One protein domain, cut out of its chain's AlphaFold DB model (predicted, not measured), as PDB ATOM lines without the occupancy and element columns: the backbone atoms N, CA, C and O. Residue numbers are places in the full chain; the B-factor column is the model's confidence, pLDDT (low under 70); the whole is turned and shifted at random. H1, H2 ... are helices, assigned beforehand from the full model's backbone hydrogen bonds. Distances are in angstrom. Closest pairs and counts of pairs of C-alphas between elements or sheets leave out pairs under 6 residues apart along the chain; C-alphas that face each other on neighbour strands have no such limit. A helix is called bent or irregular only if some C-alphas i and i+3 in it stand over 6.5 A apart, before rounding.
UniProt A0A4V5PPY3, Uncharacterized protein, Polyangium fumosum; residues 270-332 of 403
ATOM      1  N   PRO A 270     213.391 166.354 101.089       89.31
ATOM      2  CA  PRO A 270     214.461 165.946 100.179       89.31
ATOM      3  C   PRO A 270     214.523 166.750  98.871       89.31
ATOM      4  O   PRO A 270     215.612 166.934  98.321       89.31
ATOM      5  N   GLY A 271     213.390 167.227  98.357       88.50
ATOM      6  CA  GLY A 271     213.290 168.127  97.207       88.50
ATOM      7  C   GLY A 271     213.969 169.479  97.434       88.50
ATOM      8  O   GLY A 271     214.552 170.025  96.491       88.50
ATOM      9  N   CYS A 272     214.032 169.943  98.682       92.62
ATOM     10  CA  CYS A 272     214.748 171.155  99.081       92.62
ATOM     11  C   CYS A 272     216.265 170.986  99.269       92.62
ATOM     12  O   CYS A 272     216.968 171.969  99.507       92.62
ATOM     13  N   GLN A 273     216.805 169.771  99.128       90.44
ATOM     14  CA  GLN A 273     218.243 169.478  99.255       90.44
ATOM     15  C   GLN A 273     219.001 169.599  97.923       90.44
ATOM     16  O   GLN A 273     219.923 168.828  97.661       90.44
ATOM     17  N   ARG A 274     218.590 170.528  97.056       90.38
ATOM     18  CA  ARG A 274     219.105 170.678  95.686       90.38
ATOM     19  C   ARG A 274     219.940 171.942  95.535       90.38
ATOM     20  O   ARG A 274     219.648 172.960  96.164       90.38
ATOM     21  N   GLU A 275     220.924 171.892  94.639       90.38
ATOM     22  CA  GLU A 275     221.728 173.068  94.290       90.38
ATOM     23  C   GLU A 275     220.837 174.229  93.805       90.38
ATOM     24  O   GLU A 275     219.901 174.030  93.025       90.38
ATOM     25  N   GLY A 276     221.089 175.447  94.296       90.25
ATOM     26  CA  GLY A 276     220.266 176.634  94.011       90.25
ATOM     27  C   GLY A 276     219.165 176.929  95.044       90.25
ATOM     28  O   GLY A 276     218.554 178.009  95.000       90.25
ATOM     29  N   ILE A 277     218.944 176.035  96.015       94.00
ATOM     30  CA  ILE A 277     218.118 176.291  97.205       94.00
ATOM     31  C   ILE A 277     218.992 176.874  98.323       94.00
ATOM     32  O   ILE A 277     219.556 176.178  99.160       94.00
ATOM     33  N   ILE A 278     219.060 178.204  98.380       94.50
ATOM     34  CA  ILE A 278     219.924 178.956  99.307       94.50
ATOM     35  C   ILE A 278     219.315 179.149 100.704       94.50
ATOM     36  O   ILE A 278     219.973 179.673 101.609       94.50
ATOM     37  N   VAL A 279     218.033 178.815 100.881       95.50
ATOM     38  CA  VAL A 279     217.304 178.975 102.155       95.50
ATOM     39  C   VAL A 279     217.551 177.826 103.130       95.50
ATOM     40  O   VAL A 279     217.253 177.971 104.318       95.50
ATOM     41  N   CYS A 280     218.157 176.736 102.658       94.38
ATOM     42  CA  CYS A 280     218.470 175.549 103.441       94.38
ATOM     43  C   CYS A 280     219.982 175.339 103.566       94.38
ATOM     44  O   CYS A 280     220.775 175.753 102.726       94.38
ATOM     45  N   ASN A 281     220.395 174.719 104.667       90.44
ATOM     46  CA  ASN A 281     221.749 174.222 104.871       90.44
ATOM     47  C   ASN A 281     221.639 172.812 105.443       90.44
ATOM     48  O   ASN A 281     221.440 172.641 106.651       90.44
ATOM     49  N   ALA A 282     221.729 171.817 104.559       87.81
ATOM     50  CA  ALA A 282     221.229 170.476 104.832       87.81
ATOM     51  C   ALA A 282     219.764 170.549 105.320       87.81
ATOM     52  O   ALA A 282     218.981 171.380 104.854       87.81
ATOM     53  N   ASN A 283     219.407 169.752 106.327       92.44
ATOM     54  CA  ASN A 283     218.022 169.620 106.779       92.44
ATOM     55  C   ASN A 283     217.542 170.742 107.720       92.44
ATOM     56  O   ASN A 283     216.643 170.535 108.533       92.44
ATOM     57  N   VAL A 284     218.196 171.906 107.717       93.25
ATOM     58  CA  VAL A 284     217.820 173.036 108.579       93.25
ATOM     59  C   VAL A 284     217.826 174.355 107.810       93.25
ATOM     60  O   VAL A 284     218.627 174.521 106.889       93.25
ATOM     61  N   PRO A 285     216.998 175.335 108.217       95.44
ATOM     62  CA  PRO A 285     217.020 176.666 107.626       95.44
ATOM     63  C   PRO A 285     218.391 177.342 107.742       95.44
ATOM     64  O   PRO A 285     219.068 177.245 108.772       95.44
ATOM     65  N   ALA A 286     218.777 178.084 106.706       94.06
ATOM     66  CA  ALA A 286     220.001 178.870 106.689       94.06
ATOM     67  C   ALA A 286     220.019 179.921 107.820       94.06
ATOM     68  O   ALA A 286     219.022 180.598 108.090       94.06
ATOM     69  N   ASP A 287     221.178 180.096 108.468       92.62
ATOM     70  CA  ASP A 287     221.388 181.089 109.529       92.62
ATOM     71  C   ASP A 287     222.600 181.995 109.212       92.62
ATOM     72  O   ASP A 287     223.745 181.529 109.249       92.62
ATOM     73  N   PRO A 288     222.391 183.296 108.915       93.38
ATOM     74  CA  PRO A 288     221.097 183.979 108.844       93.38
ATOM     75  C   PRO A 288     220.323 183.639 107.562       93.38
ATOM     76  O   PRO A 288     220.921 183.535 106.492       93.38
ATOM     77  N   MET A 289     218.990 183.580 107.658       93.25
ATOM     78  CA  MET A 289     218.107 183.371 106.505       93.25
ATOM     79  C   MET A 289     218.312 184.480 105.456       93.25
ATOM     80  O   MET A 289     218.156 185.667 105.791       93.25
ATOM     81  N   PRO A 290     218.645 184.140 104.197       95.06
ATOM     82  CA  PRO A 290     218.774 185.123 103.135       95.06
ATOM     83  C   PRO A 290     217.451 185.857 102.878       95.06
ATOM     84  O   PRO A 290     216.389 185.235 102.827       95.06
ATOM     85  N   PRO A 291     217.468 187.187 102.691       95.00
ATOM     86  CA  PRO A 291     216.249 187.928 102.412       95.00
ATOM     87  C   PRO A 291     215.739 187.625 100.994       95.00
ATOM     88  O   PRO A 291     216.523 187.566 100.049       95.00
ATOM     89  N   ALA A 292     214.415 187.524 100.831       94.31
ATOM     90  CA  ALA A 292     213.774 187.099  99.579       94.31
ATOM     91  C   ALA A 292     214.184 187.888  98.328       94.31
ATOM     92  O   ALA A 292     214.289 187.350  97.232       94.31
ATOM     93  N   ASN A 293     214.500 189.175  98.478       94.56
ATOM     94  CA  ASN A 293     214.968 190.006  97.370       94.56
ATOM     95  C   ASN A 293     216.393 189.671  96.883       94.56
ATOM     96  O   ASN A 293     216.876 190.330  95.961       94.56
ATOM     97  N   GLN A 294     217.085 188.730  97.527       95.44
ATOM     98  CA  GLN A 294     218.426 188.275  97.163       95.44
ATOM     99  C   GLN A 294     218.460 186.834  96.654       95.44
ATOM    100  O   GLN A 294     219.504 186.442  96.142       95.44
ATOM    101  N   TRP A 295     217.364 186.076  96.746       95.25
ATOM    102  CA  TRP A 295     217.340 184.645  96.426       95.25
ATOM    103  C   TRP A 295     217.878 184.345  95.027       95.25
ATOM    104  O   TRP A 295     218.911 183.701  94.926       95.25
ATOM    105  N   THR A 296     217.319 184.946  93.971       95.19
ATOM    106  CA  THR A 296     217.812 184.765  92.590       95.19
ATOM    107  C   THR A 296     219.299 185.085  92.425       95.19
ATOM    108  O   THR A 296     220.020 184.408  91.702       95.19
ATOM    109  N   ALA A 297     219.788 186.144  93.078       96.56
ATOM    110  CA  ALA A 297     221.183 186.555  92.937       96.56
ATOM    111  C   ALA A 297     222.148 185.594  93.646       96.56
ATOM    112  O   ALA A 297     223.266 185.412  93.172       96.56
ATOM    113  N   LEU A 298     221.727 185.019  94.775       95.50
ATOM    114  CA  LEU A 298     222.499 184.036  95.526       95.50
ATOM    115  C   LEU A 298     222.424 182.656  94.866       95.50
ATOM    116  O   LEU A 298     223.471 182.062  94.657       95.50
ATOM    117  N   ALA A 299     221.237 182.219  94.442       95.50
ATOM    118  CA  ALA A 299     221.038 180.970  93.709       95.50
ATOM    119  C   ALA A 299     221.852 180.952  92.405       95.50
ATOM    120  O   ALA A 299     222.608 180.023  92.157       95.50
ATOM    121  N   ASN A 300     221.821 182.033  91.614       96.00
ATOM    122  CA  ASN A 300     222.686 182.155  90.435       96.00
ATOM    123  C   ASN A 300     224.184 182.123  90.776       96.00
ATOM    124  O   ASN A 300     224.986 181.714  89.941       96.00
ATOM    125  N   ALA A 301     224.582 182.636  91.945       95.00
ATOM    126  CA  ALA A 301     225.980 182.640  92.360       95.00
ATOM    127  C   ALA A 301     226.449 181.256  92.823       95.00
ATOM    128  O   ALA A 301     227.633 180.977  92.683       95.00
ATOM    129  N   GLU A 302     225.547 180.437  93.361       92.94
ATOM    130  CA  GLU A 302     225.771 179.016  93.638       92.94
ATOM    131  C   GLU A 302     225.909 178.256  92.319       92.94
ATOM    132  O   GLU A 302     226.995 177.807  91.993       92.94
ATOM    133  N   CYS A 303     224.899 178.356  91.452       95.44
ATOM    134  CA  CYS A 303     224.827 177.692  90.149       95.44
ATOM    135  C   CYS A 303     225.764 178.245  89.051       95.44
ATOM    136  O   CYS A 303     225.482 178.121  87.854       95.44
ATOM    137  N   SER A 304     226.835 178.947  89.422       95.50
ATOM    138  CA  SER A 304     227.892 179.388  88.498       95.50
ATOM    139  C   SER A 304     229.279 179.468  89.150       95.50
ATOM    140  O   SER A 304     230.177 180.160  88.642       95.50
ATOM    141  N   ASN A 305     229.467 178.812  90.298       93.75
ATOM    142  CA  ASN A 305     230.700 178.866  91.078       93.75
ATOM    143  C   ASN A 305     231.703 177.749  90.724       93.75
ATOM    144  O   ASN A 305     232.866 177.832  91.144       93.75
ATOM    145  N   GLY A 306     231.301 176.755  89.924       92.44
ATOM    146  CA  GLY A 306     232.133 175.619  89.536       92.44
ATOM    147  C   GLY A 306     232.338 174.578  90.639       92.44
ATOM    148  O   GLY A 306     233.339 173.850  90.598       92.44
ATOM    149  N   ALA A 307     231.460 174.538  91.637       89.94
ATOM    150  CA  ALA A 307     231.431 173.580  92.731       89.94
ATOM    151  C   ALA A 307     230.156 172.726  92.669       89.94
ATOM    152  O   ALA A 307     229.233 173.021  91.930       89.94
ATOM    153  N   THR A 308     230.165 171.625  93.416       88.44
ATOM    154  CA  THR A 308     228.940 170.909  93.780       88.44
ATOM    155  C   THR A 308     228.577 171.373  95.180       88.44
ATOM    156  O   THR A 308     229.390 171.211  96.104       88.44
ATOM    157  N   ASP A 309     227.404 171.976  95.329       85.69
ATOM    158  CA  ASP A 309     226.966 172.523  96.615       85.69
ATOM    159  C   ASP A 309     225.953 171.613  97.335       85.69
ATOM    160  O   ASP A 309     225.808 171.712  98.555       85.69
ATOM    161  N   ASP A 310     225.365 170.635  96.634       83.31
ATOM    162  CA  ASP A 310     224.469 169.617  97.208       83.31
ATOM    163  C   ASP A 310     225.113 168.220  97.380       83.31
ATOM    164  O   ASP A 310     224.513 167.288  97.923       83.31
ATOM    165  N   GLY A 311     226.378 168.067  96.975       83.12
ATOM    166  CA  GLY A 311     227.155 166.838  97.140       83.12
ATOM    167  C   GLY A 311     226.865 165.744  96.110       83.12
ATOM    168  O   GLY A 311     227.397 164.633  96.253       83.12
ATOM    169  N   ASN A 312     226.071 166.032  95.078       83.12
ATOM    170  CA  ASN A 312     225.989 165.191  93.893       83.12
ATOM    171  C   ASN A 312     227.214 165.464  92.960       83.12
ATOM    172  O   ASN A 312     228.055 166.310  93.235       83.12
ATOM    173  N   ASN A 313     227.446 164.677  91.903       88.75
ATOM    174  CA  ASN A 313     228.643 164.860  91.046       88.75
ATOM    175  C   ASN A 313     228.429 165.849  89.882       88.75
ATOM    176  O   ASN A 313     229.278 165.934  88.987       88.75
ATOM    177  N   PHE A 314     227.291 166.529  89.862       91.62
ATOM    178  CA  PHE A 314     226.934 167.564  88.909       91.62
ATOM    179  C   PHE A 314     227.280 168.934  89.508       91.62
ATOM    180  O   PHE A 314     227.562 169.058  90.695       91.62
ATOM    181  N   ILE A 315     227.478 169.914  88.631       92.44
ATOM    182  CA  ILE A 315     228.054 171.218  88.975       92.44
ATOM    183  C   ILE A 315     227.299 172.270  88.176       92.44
ATOM    184  O   ILE A 315     227.191 172.130  86.947       92.44
ATOM    185  N   ASP A 316     226.873 173.348  88.835       93.19
ATOM    186  CA  ASP A 316     226.245 174.504  88.205       93.19
ATOM    187  C   ASP A 316     225.066 174.085  87.294       93.19
ATOM    188  O   ASP A 316     224.300 173.181  87.590       93.19
ATOM    189  N   CYS A 317     224.924 174.684  86.110       93.12
ATOM    190  CA  CYS A 317     223.853 174.377  85.156       93.12
ATOM    191  C   CYS A 317     223.882 172.968  84.540       93.12
ATOM    192  O   CYS A 317     222.984 172.640  83.768       93.12
ATOM    193  N   ALA A 318     224.906 172.156  84.819       91.44
ATOM    194  CA  ALA A 318     224.862 170.728  84.502       91.44
ATOM    195  C   ALA A 318     224.123 169.921  85.585       91.44
ATOM    196  O   ALA A 318     223.833 168.745  85.371       91.44
ATOM    197  N   ASP A 319     223.849 170.541  86.732       91.94
ATOM    198  CA  ASP A 319     223.009 170.023  87.797       91.94
ATOM    199  C   ASP A 319     221.536 170.349  87.539       91.94
ATOM    200  O   ASP A 319     221.170 171.484  87.222       91.94
ATOM    201  N   PHE A 320     220.668 169.353  87.720       90.44
ATOM    202  CA  PHE A 320     219.229 169.552  87.625       90.44
ATOM    203  C   PHE A 320     218.668 170.402  88.761       90.44
ATOM    204  O   PHE A 320     217.628 171.026  88.566       90.44
ATOM    205  N   GLY A 321     219.292 170.433  89.942       90.38
ATOM    206  CA  GLY A 321     218.982 171.392  91.004       90.38
ATOM    207  C   GLY A 321     219.019 172.817  90.471       90.38
ATOM    208  O   GLY A 321     218.009 173.514  90.499       90.38
ATOM    209  N   CYS A 322     220.119 173.181  89.820       93.38
ATOM    210  CA  CYS A 322     220.276 174.487  89.202       93.38
ATOM    211  C   CYS A 322     219.417 174.689  87.956       93.38
ATOM    212  O   CYS A 322     218.734 175.706  87.837       93.38
ATOM    213  N   SER A 323     219.443 173.753  87.003       91.88
ATOM    214  CA  SER A 323     218.785 173.957  85.707       91.88
ATOM    215  C   SER A 323     217.259 173.983  85.818       91.88
ATOM    216  O   SER A 323     216.606 174.654  85.023       91.88
ATOM    217  N   LEU A 324     216.688 173.256  86.785       91.19
ATOM    218  CA  LEU A 324     215.238 173.181  86.992       91.19
ATOM    219  C   LEU A 324     214.739 174.105  88.107       91.19
ATOM    220  O   LEU A 324     213.529 174.263  88.241       91.19
ATOM    221  N   SER A 325     215.626 174.742  88.880       91.94
ATOM    222  CA  SER A 325     215.192 175.686  89.910       91.94
ATOM    223  C   SER A 325     214.546 176.926  89.273       91.94
ATOM    224  O   SER A 325     215.167 177.600  88.440       91.94
ATOM    225  N   PRO A 326     213.322 177.302  89.683       90.44
ATOM    226  CA  PRO A 326     212.651 178.502  89.190       90.44
ATOM    227  C   PRO A 326     213.329 179.799  89.665       90.44
ATOM    228  O   PRO A 326     213.132 180.853  89.060       90.44
ATOM    229  N   ASP A 327     214.160 179.739  90.711       93.19
ATOM    230  CA  ASP A 327     214.921 180.891  91.207       93.19
ATOM    231  C   ASP A 327     216.244 181.109  90.459       93.19
ATOM    232  O   ASP A 327     216.870 182.165  90.614       93.19
ATOM    233  N   VAL A 328     216.663 180.152  89.626       93.94
ATOM    234  CA  VAL A 328     217.892 180.218  88.833       93.94
ATOM    235  C   VAL A 328     217.574 180.700  87.417       93.94
ATOM    236  O   VAL A 328     216.721 180.171  86.702       93.94
ATOM    237  N   THR A 329     218.281 181.748  87.001       93.50
ATOM    238  CA  THR A 329     218.092 182.442  85.711       93.50
ATOM    239  C   THR A 329     219.369 182.539  84.882       93.50
ATOM    240  O   THR A 329     219.338 183.083  83.782       93.50
ATOM    241  N   ILE A 330     220.505 182.069  85.409       93.88
ATOM    242  CA  ILE A 330     221.791 182.090  84.699       93.88
ATOM    243  C   ILE A 330     221.973 180.895  83.755       93.88
ATOM    244  O   ILE A 330     222.763 180.981  82.816       93.88
ATOM    245  N   CYS A 331     221.254 179.800  84.005       93.44
ATOM    246  CA  CYS A 331     221.278 178.628  83.141       93.44
ATOM    247  C   CYS A 331     220.513 178.889  81.840       93.44
ATOM    248  O   CYS A 331     219.565 179.671  81.858       93.44
ATOM    249  N   PRO A 332     220.921 178.282  80.711       92.81
ATOM    250  CA  PRO A 332     220.144 178.368  79.478       92.81
ATOM    251  C   PRO A 332     218.780 177.687  79.651       92.81
ATOM    252  O   PRO A 332     218.628 176.863  80.553       92.81
TER     253      PRO A 332
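What this domain is: This is residues 270 to 332 of the 403 residues of an uncharacterized protein of Polyangium fumosum (UniProt A0A4V5PPY3). This is a small rounded body with little regular structure, made mostly of loops, with one irregular helix, H1, along one side and a short helix, H2, near it. The unnamed stretch 270 to 291 passes through the middle before H1, and a long loop, 303 to 319, leads from H1 to H2. The 63 printed residues hold two named helices, H1 then H2, with 16 residues, and no named strand; the class is all helix. The whole is compact, with a radius of gyration of the C-alphas of 10.6 A and spans of 27 by 23 by 18 A.

Where its parts are: Residues 280 to 281 pair with 284 to 285, antiparallel. H1, residues 292 to 302, begins at C-alpha (213.774, 187.099, 99.579) and is 15.6 A long; it is irregular, C-alphas 293 and 296 being 7.6 A apart. H2, residues 320 to 324, ends at C-alpha (215.238, 173.181, 86.992).

How they stand to each other: H1 and H2 are close but not clearly touching; their closest C-alphas, of Ala 299 and Cys 322, are 7.9 A apart. Every O i to N i+4 pair is within hydrogen-bond range in H2, and 5 of 7 in H1.

The domain as a whole: The C-alphas farthest apart, of Asp 287 and Pro 332, are 30.2 A apart. The printed part has no cut, the link from H1 to H2 is long, and no printed residue is under 70 in pLDDT.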